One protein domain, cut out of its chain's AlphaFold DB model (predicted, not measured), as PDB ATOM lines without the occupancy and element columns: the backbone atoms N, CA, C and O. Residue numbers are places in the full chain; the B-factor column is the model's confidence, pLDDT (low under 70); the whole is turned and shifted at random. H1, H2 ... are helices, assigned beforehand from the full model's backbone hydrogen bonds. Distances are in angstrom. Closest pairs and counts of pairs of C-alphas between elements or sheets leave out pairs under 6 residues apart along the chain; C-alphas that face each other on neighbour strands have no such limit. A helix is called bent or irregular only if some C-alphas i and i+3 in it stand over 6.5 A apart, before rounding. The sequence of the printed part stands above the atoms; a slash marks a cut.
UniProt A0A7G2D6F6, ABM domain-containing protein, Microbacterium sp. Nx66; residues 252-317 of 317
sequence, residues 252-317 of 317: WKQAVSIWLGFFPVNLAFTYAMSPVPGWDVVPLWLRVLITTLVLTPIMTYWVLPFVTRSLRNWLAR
ATOM      1  N   TRP A 252     210.066 108.617 308.129       75.88
ATOM      2  CA  TRP A 252     210.973 109.341 307.232       75.88
ATOM      3  C   TRP A 252     210.240 110.343 306.323       75.88
ATOM      4  O   TRP A 252     210.718 111.459 306.140       75.88
ATOM      5  N   LYS A 253     209.047 109.998 305.809       74.50
ATOM      6  CA  LYS A 253     208.195 110.919 305.039       74.50
ATOM      7  C   LYS A 253     207.718 112.066 305.927       74.50
ATOM      8  O   LYS A 253     207.728 113.217 305.494       74.50
ATOM      9  N   GLN A 254     207.360 111.776 307.178       73.62
ATOM     10  CA  GLN A 254     207.001 112.793 308.170       73.62
ATOM     11  C   GLN A 254     208.182 113.729 308.480       73.62
ATOM     12  O   GLN A 254     208.009 114.945 308.460       73.62
ATOM     13  N   ALA A 255     209.386 113.188 308.694       78.00
ATOM     14  CA  ALA A 255     210.591 113.982 308.946       78.00
ATOM     15  C   ALA A 255     210.933 114.909 307.767       78.00
ATOM     16  O   ALA A 255     211.160 116.101 307.970       78.00
ATOM     17  N   VAL A 256     210.884 114.397 306.531       82.69
ATOM     18  CA  VAL A 256     211.095 115.198 305.312       82.69
ATOM     19  C   VAL A 256     210.026 116.284 305.170       82.69
ATOM     20  O   VAL A 256     210.347 117.411 304.806       82.69
ATOM     21  N   SER A 257     208.771 115.981 305.512       78.06
ATOM     22  CA  SER A 257     207.664 116.947 305.462       78.06
ATOM     23  C   SER A 257     207.873 118.112 306.433       78.06
ATOM     24  O   SER A 257     207.704 119.271 306.058       78.06
ATOM     25  N   ILE A 258     208.274 117.810 307.673       79.62
ATOM     26  CA  ILE A 258     208.583 118.825 308.688       79.62
ATOM     27  C   ILE A 258     209.783 119.658 308.237       79.62
ATOM     28  O   ILE A 258     209.719 120.884 308.269       79.62
ATOM     29  N   TRP A 259     210.849 119.008 307.761       86.12
ATOM     30  CA  TRP A 259     212.047 119.691 307.277       86.12
ATOM     31  C   TRP A 259     211.740 120.643 306.116       86.12
ATOM     32  O   TRP A 259     212.178 121.790 306.142       86.12
ATOM     33  N   LEU A 260     210.924 120.214 305.148       84.50
ATOM     34  CA  LEU A 260     210.544 121.029 303.993       84.50
ATOM     35  C   LEU A 260     209.695 122.247 304.382       84.50
ATOM     36  O   LEU A 260     209.748 123.261 303.698       84.50
ATOM     37  N   GLY A 261     208.935 122.180 305.476       82.75
ATOM     38  CA  GLY A 261     208.265 123.357 306.029       82.75
ATOM     39  C   GLY A 261     209.229 124.276 306.782       82.75
ATOM     40  O   GLY A 261     209.195 125.493 306.618       82.75
ATOM     41  N   PHE A 262     210.100 123.699 307.610       85.56
ATOM     42  CA  PHE A 262     210.923 124.445 308.567       85.56
ATOM     43  C   PHE A 262     212.133 125.123 307.933       85.56
ATOM     44  O   PHE A 262     212.408 126.293 308.198       85.56
ATOM     45  N   PHE A 263     212.853 124.398 307.083       88.50
ATOM     46  CA  PHE A 263     214.103 124.855 306.494       88.50
ATOM     47  C   PHE A 263     213.957 126.109 305.612       88.50
ATOM     48  O   PHE A 263     214.653 127.086 305.888       88.50
ATOM     49  N   PRO A 264     213.073 126.156 304.594       88.38
ATOM     50  CA  PRO A 264     213.027 127.296 303.680       88.38
ATOM     51  C   PRO A 264     212.543 128.575 304.361       88.38
ATOM     52  O   PRO A 264     213.041 129.651 304.046       88.38
ATOM     53  N   VAL A 265     211.619 128.479 305.321       87.62
ATOM     54  CA  VAL A 265     211.130 129.653 306.058       87.62
ATOM     55  C   VAL A 265     212.193 130.200 306.998       87.62
ATOM     56  O   VAL A 265     212.398 131.411 307.050       87.62
ATOM     57  N   ASN A 266     212.923 129.324 307.690       89.44
ATOM     58  CA  ASN A 266     214.035 129.743 308.537       89.44
ATOM     59  C   ASN A 266     215.172 130.367 307.709       89.44
ATOM     60  O   ASN A 266     215.699 131.425 308.056       89.44
ATOM     61  N   LEU A 267     215.488 129.774 306.553       90.00
ATOM     62  CA  LEU A 267     216.470 130.323 305.620       90.00
ATOM     63  C   LEU A 267     216.041 131.699 305.082       90.00
ATOM     64  O   LEU A 267     216.842 132.632 305.091       90.00
ATOM     65  N   ALA A 268     214.780 131.848 304.666       90.62
ATOM     66  CA  ALA A 268     214.238 133.112 304.175       90.62
ATOM     67  C   ALA A 268     214.249 134.202 305.255       90.62
ATOM     68  O   ALA A 268     214.652 135.327 304.979       90.62
ATOM     69  N   PHE A 269     213.865 133.868 306.490       89.62
ATOM     70  CA  PHE A 269     213.926 134.798 307.618       89.62
ATOM     71  C   PHE A 269     215.364 135.228 307.923       89.62
ATOM     72  O   PHE A 269     215.630 136.415 308.101       89.62
ATOM     73  N   THR A 270     216.303 134.279 307.916       88.44
ATOM     74  CA  THR A 270     217.731 134.561 308.119       88.44
ATOM     75  C   THR A 270     218.258 135.516 307.047       88.44
ATOM     76  O   THR A 270     218.932 136.493 307.367       88.44
ATOM     77  N   TYR A 271     217.904 135.288 305.781       90.75
ATOM     78  CA  TYR A 271     218.303 136.166 304.681       90.75
ATOM     79  C   TYR A 271     217.629 137.544 304.757       90.75
ATOM     80  O   TYR A 271     218.269 138.552 304.477       90.75
ATOM     81  N   ALA A 272     216.366 137.607 305.186       89.81
ATOM     82  CA  ALA A 272     215.622 138.854 305.357       89.81
ATOM     83  C   ALA A 272     216.136 139.712 306.523       89.81
ATOM     84  O   ALA A 272     216.071 140.936 306.445       89.81
ATOM     85  N   MET A 273     216.655 139.090 307.589       86.88
ATOM     86  CA  MET A 273     217.268 139.803 308.717       86.88
ATOM     87  C   MET A 273     218.738 140.167 308.488       86.88
ATOM     88  O   MET A 273     219.227 141.095 309.123       86.88
ATOM     89  N   SER A 274     219.431 139.495 307.565       85.88
ATOM     90  CA  SER A 274     220.822 139.797 307.192       85.88
ATOM     91  C   SER A 274     221.084 141.276 306.827       85.88
ATOM     92  O   SER A 274     222.050 141.843 307.332       85.88
ATOM     93  N   PRO A 275     220.247 141.967 306.020       88.81
ATOM     94  CA  PRO A 275     220.471 143.376 305.684       88.81
ATOM     95  C   PRO A 275     220.016 144.372 306.767       88.81
ATOM     96  O   PRO A 275     220.142 145.578 306.551       88.81
ATOM     97  N   VAL A 276     219.445 143.925 307.893       87.12
ATOM     98  CA  VAL A 276     218.890 144.825 308.915       87.12
ATOM     99  C   VAL A 276     220.030 145.481 309.709       87.12
ATOM    100  O   VAL A 276     220.760 144.786 310.424       87.12
ATOM    101  N   PRO A 277     220.191 146.819 309.646       82.31
ATOM    102  CA  PRO A 277     221.265 147.508 310.352       82.31
ATOM    103  C   PRO A 277     221.150 147.289 311.861       82.31
ATOM    104  O   PRO A 277     220.104 147.533 312.460       82.31
ATOM    105  N   GLY A 278     222.234 146.831 312.486       83.75
ATOM    106  CA  GLY A 278     222.275 146.586 313.927       83.75
ATOM    107  C   GLY A 278     221.761 145.212 314.366       83.75
ATOM    108  O   GLY A 278     221.802 144.922 315.557       83.75
ATOM    109  N   TRP A 279     221.334 144.333 313.454       85.94
ATOM    110  CA  TRP A 279     220.917 142.975 313.822       85.94
ATOM    111  C   TRP A 279     222.066 142.140 314.413       85.94
ATOM    112  O   TRP A 279     221.879 141.425 315.398       85.94
ATOM    113  N   ASP A 280     223.283 142.295 313.889       82.88
ATOM    114  CA  ASP A 280     224.457 141.528 314.332       82.88
ATOM    115  C   ASP A 280     224.922 141.864 315.755       82.88
ATOM    116  O   ASP A 280     225.489 141.008 316.440       82.88
ATOM    117  N   VAL A 281     224.641 143.086 316.223       89.44
ATOM    118  CA  VAL A 281     224.972 143.552 317.583       89.44
ATOM    119  C   VAL A 281     223.911 143.185 318.620       89.44
ATOM    120  O   VAL A 281     224.170 143.291 319.819       89.44
ATOM    121  N   VAL A 282     222.741 142.688 318.204       88.31
ATOM    122  CA  VAL A 282     221.730 142.180 319.140       88.31
ATOM    123  C   VAL A 282     222.265 140.917 319.840       88.31
ATOM    124  O   VAL A 282     222.805 140.022 319.176       88.31
ATOM    125  N   PRO A 283     222.105 140.769 321.170       92.69
ATOM    126  CA  PRO A 283     222.479 139.547 321.876       92.69
ATOM    127  C   PRO A 283     221.814 138.300 321.281       92.69
ATOM    128  O   PRO A 283     220.643 138.328 320.899       92.69
ATOM    129  N   LEU A 284     222.548 137.184 321.233       88.75
ATOM    130  CA  LEU A 284     222.091 135.944 320.593       88.75
ATOM    131  C   LEU A 284     220.734 135.463 321.128       88.75
ATOM    132  O   LEU A 284     219.861 135.104 320.344       88.75
ATOM    133  N   TRP A 285     220.529 135.500 322.446       94.38
ATOM    134  CA  TRP A 285     219.273 135.064 323.064       94.38
ATOM    135  C   TRP A 285     218.072 135.903 322.604       94.38
ATOM    136  O   TRP A 285     216.994 135.354 322.385       94.38
ATOM    137  N   LEU A 286     218.260 137.210 322.394       92.12
ATOM    138  CA  LEU A 286     217.201 138.116 321.954       92.12
ATOM    139  C   LEU A 286     216.913 137.931 320.463       92.12
ATOM    140  O   LEU A 286     215.752 137.914 320.066       92.12
ATOM    141  N   ARG A 287     217.948 137.691 319.645       89.88
ATOM    142  CA  ARG A 287     217.766 137.286 318.242       89.88
ATOM    143  C   ARG A 287     216.968 135.997 318.134       89.88
ATOM    144  O   ARG A 287     216.022 135.944 317.352       89.88
ATOM    145  N   VAL A 288     217.307 134.981 318.929       90.62
ATOM    146  CA  VAL A 288     216.575 133.707 318.954       90.62
ATOM    147  C   VAL A 288     215.131 133.927 319.403       90.62
ATOM    148  O   VAL A 288     214.231 133.421 318.744       90.62
ATOM    149  N   LEU A 289     214.895 134.729 320.446       92.69
ATOM    150  CA  LEU A 289     213.548 135.059 320.922       92.69
ATOM    151  C   LEU A 289     212.706 135.761 319.848       92.69
ATOM    152  O   LEU A 289     211.576 135.359 319.597       92.69
ATOM    153  N   ILE A 290     213.251 136.791 319.198       91.00
ATOM    154  CA  ILE A 290     212.559 137.519 318.123       91.00
ATOM    155  C   ILE A 290     212.280 136.574 316.952       91.00
ATOM    156  O   ILE A 290     211.170 136.551 316.423       91.00
ATOM    157  N   THR A 291     213.265 135.753 316.583       89.38
ATOM    158  CA  THR A 291     213.130 134.774 315.503       89.38
ATOM    159  C   THR A 291     212.008 133.791 315.806       89.38
ATOM    160  O   THR A 291     211.122 133.630 314.980       89.38
ATOM    161  N   THR A 292     211.981 133.167 316.987       90.56
ATOM    162  CA  THR A 292     210.940 132.190 317.338       90.56
ATOM    163  C   THR A 292     209.565 132.834 317.488       90.56
ATOM    164  O   THR A 292     208.580 132.249 317.042       90.56
ATOM    165  N   LEU A 293     209.475 134.050 318.036       93.94
ATOM    166  CA  LEU A 293     208.214 134.782 318.164       93.94
ATOM    167  C   LEU A 293     207.591 135.107 316.796       93.94
ATOM    168  O   LEU A 293     206.371 135.069 316.659       93.94
ATOM    169  N   VAL A 294     208.417 135.397 315.787       91.06
ATOM    170  CA  VAL A 294     207.962 135.698 314.421       91.06
ATOM    171  C   VAL A 294     207.730 134.424 313.606       91.06
ATOM    172  O   VAL A 294     206.719 134.314 312.913       91.06
ATOM    173  N   LEU A 295     208.623 133.435 313.693       89.31
ATOM    174  CA  LEU A 295     208.511 132.206 312.905       89.31
ATOM    175  C   LEU A 295     207.348 131.332 313.362       89.31
ATOM    176  O   LEU A 295     206.662 130.784 312.509       89.31
ATOM    177  N   THR A 296     207.088 131.203 314.665       88.75
ATOM    178  CA  THR A 296     206.005 130.345 315.176       88.75
ATOM    179  C   THR A 296     204.644 130.647 314.527       88.75
ATOM    180  O   THR A 296     204.071 129.729 313.941       88.75
ATOM    181  N   PRO A 297     204.120 131.890 314.521       89.44
ATOM    182  CA  PRO A 297     202.842 132.178 313.872       89.44
ATOM    183  C   PRO A 297     202.893 131.996 312.347       89.44
ATOM    184  O   PRO A 297     201.929 131.500 311.767       89.44
ATOM    185  N   ILE A 298     204.008 132.322 311.682       86.81
ATOM    186  CA  ILE A 298     204.166 132.077 310.237       86.81
ATOM    187  C   ILE A 298     204.066 130.575 309.946       86.81
ATOM    188  O   ILE A 298     203.343 130.143 309.047       86.81
ATOM    189  N   MET A 299     204.746 129.760 310.746       85.38
ATOM    190  CA  MET A 299     204.749 128.316 310.593       85.38
ATOM    191  C   MET A 299     203.354 127.732 310.826       85.38
ATOM    192  O   MET A 299     202.875 126.955 309.998       85.38
ATOM    193  N   THR A 300     202.678 128.151 311.896       83.75
ATOM    194  CA  THR A 300     201.343 127.664 312.264       83.75
ATOM    195  C   THR A 300     200.264 128.062 311.261       83.75
ATOM    196  O   THR A 300     199.466 127.216 310.862       83.75
ATOM    197  N   TYR A 301     200.237 129.324 310.831       84.94
ATOM    198  CA  TYR A 301     199.129 129.847 310.030       84.94
ATOM    199  C   TYR A 301     199.364 129.800 308.520       84.94
ATOM    200  O   TYR A 301     198.390 129.790 307.774       84.94
ATOM    201  N   TRP A 302     200.615 129.749 308.051       83.50
ATOM    202  CA  TRP A 302     200.926 129.769 306.614       83.50
ATOM    203  C   TRP A 302     201.576 128.478 306.127       83.50
ATOM    204  O   TRP A 302     201.152 127.907 305.121       83.50
ATOM    205  N   VAL A 303     202.584 127.980 306.841       80.75
ATOM    206  CA  VAL A 303     203.379 126.840 306.360       80.75
ATOM    207  C   VAL A 303     202.642 125.527 306.544       80.75
ATOM    208  O   VAL A 303     202.534 124.754 305.599       80.75
ATOM    209  N   LEU A 304     202.084 125.283 307.727       79.56
ATOM    210  CA  LEU A 304     201.280 124.095 308.004       79.56
ATOM    211  C   LEU A 304     200.140 123.886 306.986       79.56
ATOM    212  O   LEU A 304     200.088 122.796 306.406       79.56
ATOM    213  N   PRO A 305     199.273 124.870 306.670       75.81
ATOM    214  CA  PRO A 305     198.235 124.682 305.651       75.81
ATOM    215  C   PRO A 305     198.801 124.486 304.235       75.81
ATOM    216  O   PRO A 305     198.250 123.710 303.454       75.81
ATOM    217  N   PHE A 306     199.923 125.126 303.894       78.50
ATOM    218  CA  PHE A 306     200.563 124.964 302.584       78.50
ATOM    219  C   PHE A 306     201.205 123.579 302.401       78.50
ATOM    220  O   PHE A 306     201.010 122.918 301.376       78.50
ATOM    221  N   VAL A 307     201.939 123.112 303.412       74.19
ATOM    222  CA  VAL A 307     202.628 121.816 303.431       74.19
ATOM    223  C   VAL A 307     201.614 120.675 303.464       74.19
ATOM    224  O   VAL A 307     201.728 119.733 302.682       74.19
ATOM    225  N   THR A 308     200.573 120.777 304.294       69.25
ATOM    226  CA  THR A 308     199.503 119.764 304.349       69.25
ATOM    227  C   THR A 308     198.720 119.674 303.038       69.25
ATOM    228  O   THR A 308     198.366 118.571 302.619       69.25
ATOM    229  N   ARG A 309     198.501 120.798 302.341       71.94
ATOM    230  CA  ARG A 309     197.867 120.813 301.015       71.94
ATOM    231  C   ARG A 309     198.769 120.225 299.927       71.94
ATOM    232  O   ARG A 309     198.285 119.459 299.098       71.94
ATOM    233  N   SER A 310     200.062 120.539 299.946       70.50
ATOM    234  CA  SER A 310     201.014 120.115 298.908       70.50
ATOM    235  C   SER A 310     201.443 118.652 299.043       70.50
ATOM    236  O   SER A 310     201.615 117.958 298.043       70.50
ATOM    237  N   LEU A 311     201.576 118.149 300.274       68.00
ATOM    238  CA  LEU A 311     202.051 116.789 300.537       68.00
ATOM    239  C   LEU A 311     200.927 115.756 300.638       68.00
ATOM    240  O   LEU A 311     201.220 114.563 300.645       68.00
ATOM    241  N   ARG A 312     199.652 116.170 300.642       65.94
ATOM    242  CA  ARG A 312     198.495 115.255 300.690       65.94
ATOM    243  C   ARG A 312     198.570 114.159 299.624       65.94
ATOM    244  O   ARG A 312     198.364 112.990 299.927       65.94
ATOM    245  N   ASN A 313     198.950 114.529 298.402       64.88
ATOM    246  CA  ASN A 313     199.036 113.609 297.265       64.88
ATOM    247  C   ASN A 313     200.278 112.702 297.302       64.88
ATOM    248  O   ASN A 313     200.265 111.628 296.708       64.88
ATOM    249  N   TRP A 314     201.351 113.128 297.973       67.00
ATOM    250  CA  TRP A 314     202.594 112.358 298.096       67.00
ATOM    251  C   TRP A 314     202.577 111.408 299.300       67.00
ATOM    252  O   TRP A 314     203.166 110.333 299.262       67.00
ATOM    253  N   LEU A 315     201.868 111.791 300.362       58.09
ATOM    254  CA  LEU A 315     201.660 110.970 301.551       58.09
ATOM    255  C   LEU A 315     200.605 109.878 301.339       58.09
ATOM    256  O   LEU A 315     200.677 108.842 301.992       58.09
ATOM    257  N   ALA A 316     199.660 110.092 300.420       59.56
ATOM    258  CA  ALA A 316     198.649 109.107 300.033       59.56
ATOM    259  C   ALA A 316     199.133 108.073 298.991       59.56
ATOM    260  O   ALA A 316     198.378 107.160 298.664       59.56
ATOM    261  N   ARG A 317     200.359 108.221 298.465       53.72
ATOM    262  CA  ARG A 317     201.032 107.274 297.558       53.72
ATOM    263  C   ARG A 317     202.101 106.478 298.302       53.72
ATOM    264  O   ARG A 317     202.235 105.280 297.998       53.72
TER     265      ARG A 317
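AT A GLANCE: This is residues 252 to 317 of the 317 residues of the protein "ABM domain-containing protein" of Microbacterium sp. Nx66 (UniProt A0A7G2D6F6). Two long helices make a loosely formed helical hairpin: in the first, arm H1a runs on nearly straight into arm H1b, which forms the hairpin with the second, H2, and H2 is kinked and bows away. They meet along their middle parts and part toward the loop at one end, where residues 280 to 286 stand free. The printed part has 66 residues, with two named helices, H1 then H2, and no named strand; the class is all helix. The whole is loose, with a radius of gyration of the C-alphas of 14.6 A, and spans 48 by 18 by 18 A, a rod.

HOW THE PARTS SIT: H1, residues 252 to 273, was assigned as one helix by its hydrogen bonds but is bent: C-alphas 261 and 264 are 6.6 A apart. Its arms, H1a, residues 252 to 261, and H1b, residues 264 to 273, stand at a shallow tilt of 26 degrees. H2, residues 284 to 315, has a kink of 48 degrees near residue 298. H1a touches H2, the closest C-alphas being those of Gly 261 and Val 303, 6.0 A apart; they run opposite ways at a steep tilt of 56 degrees. H1b touches H2, which meets it with residues 291 to 299 alone; the closest C-alphas are those of Asn 266 and Leu 295, 7.5 A apart. H1b and H2 form a hairpin, opposite ways at a shallow tilt of 33 degrees, only just short of steep. Every O i to N i+4 pair is within hydrogen-bond range in H1a and H1b, and 22 of 28 are in H2.

IN THESE COORDINATES: H1a begins at C-alpha 252 (210.973, 109.341, 307.232) and is 14.3 A long; H1b is 14.1 A long and ends at C-alpha 273 (217.268, 139.803, 308.717). H2 measures 37.5 A and ends at C-alpha 315 (201.660, 110.970, 301.551); it is only just irregular, with C-alphas 310 and 313 7.0 A apart.

THE WHOLE: The C-alphas of Val 281 and Arg 317 are the two farthest apart, 47.9 A. The printed part has no cut, and the link from H1 to H2, 10 residues, is short. Mean pLDDT of the printed part is 82.8; residues 308 and 311 to 317 are under 70.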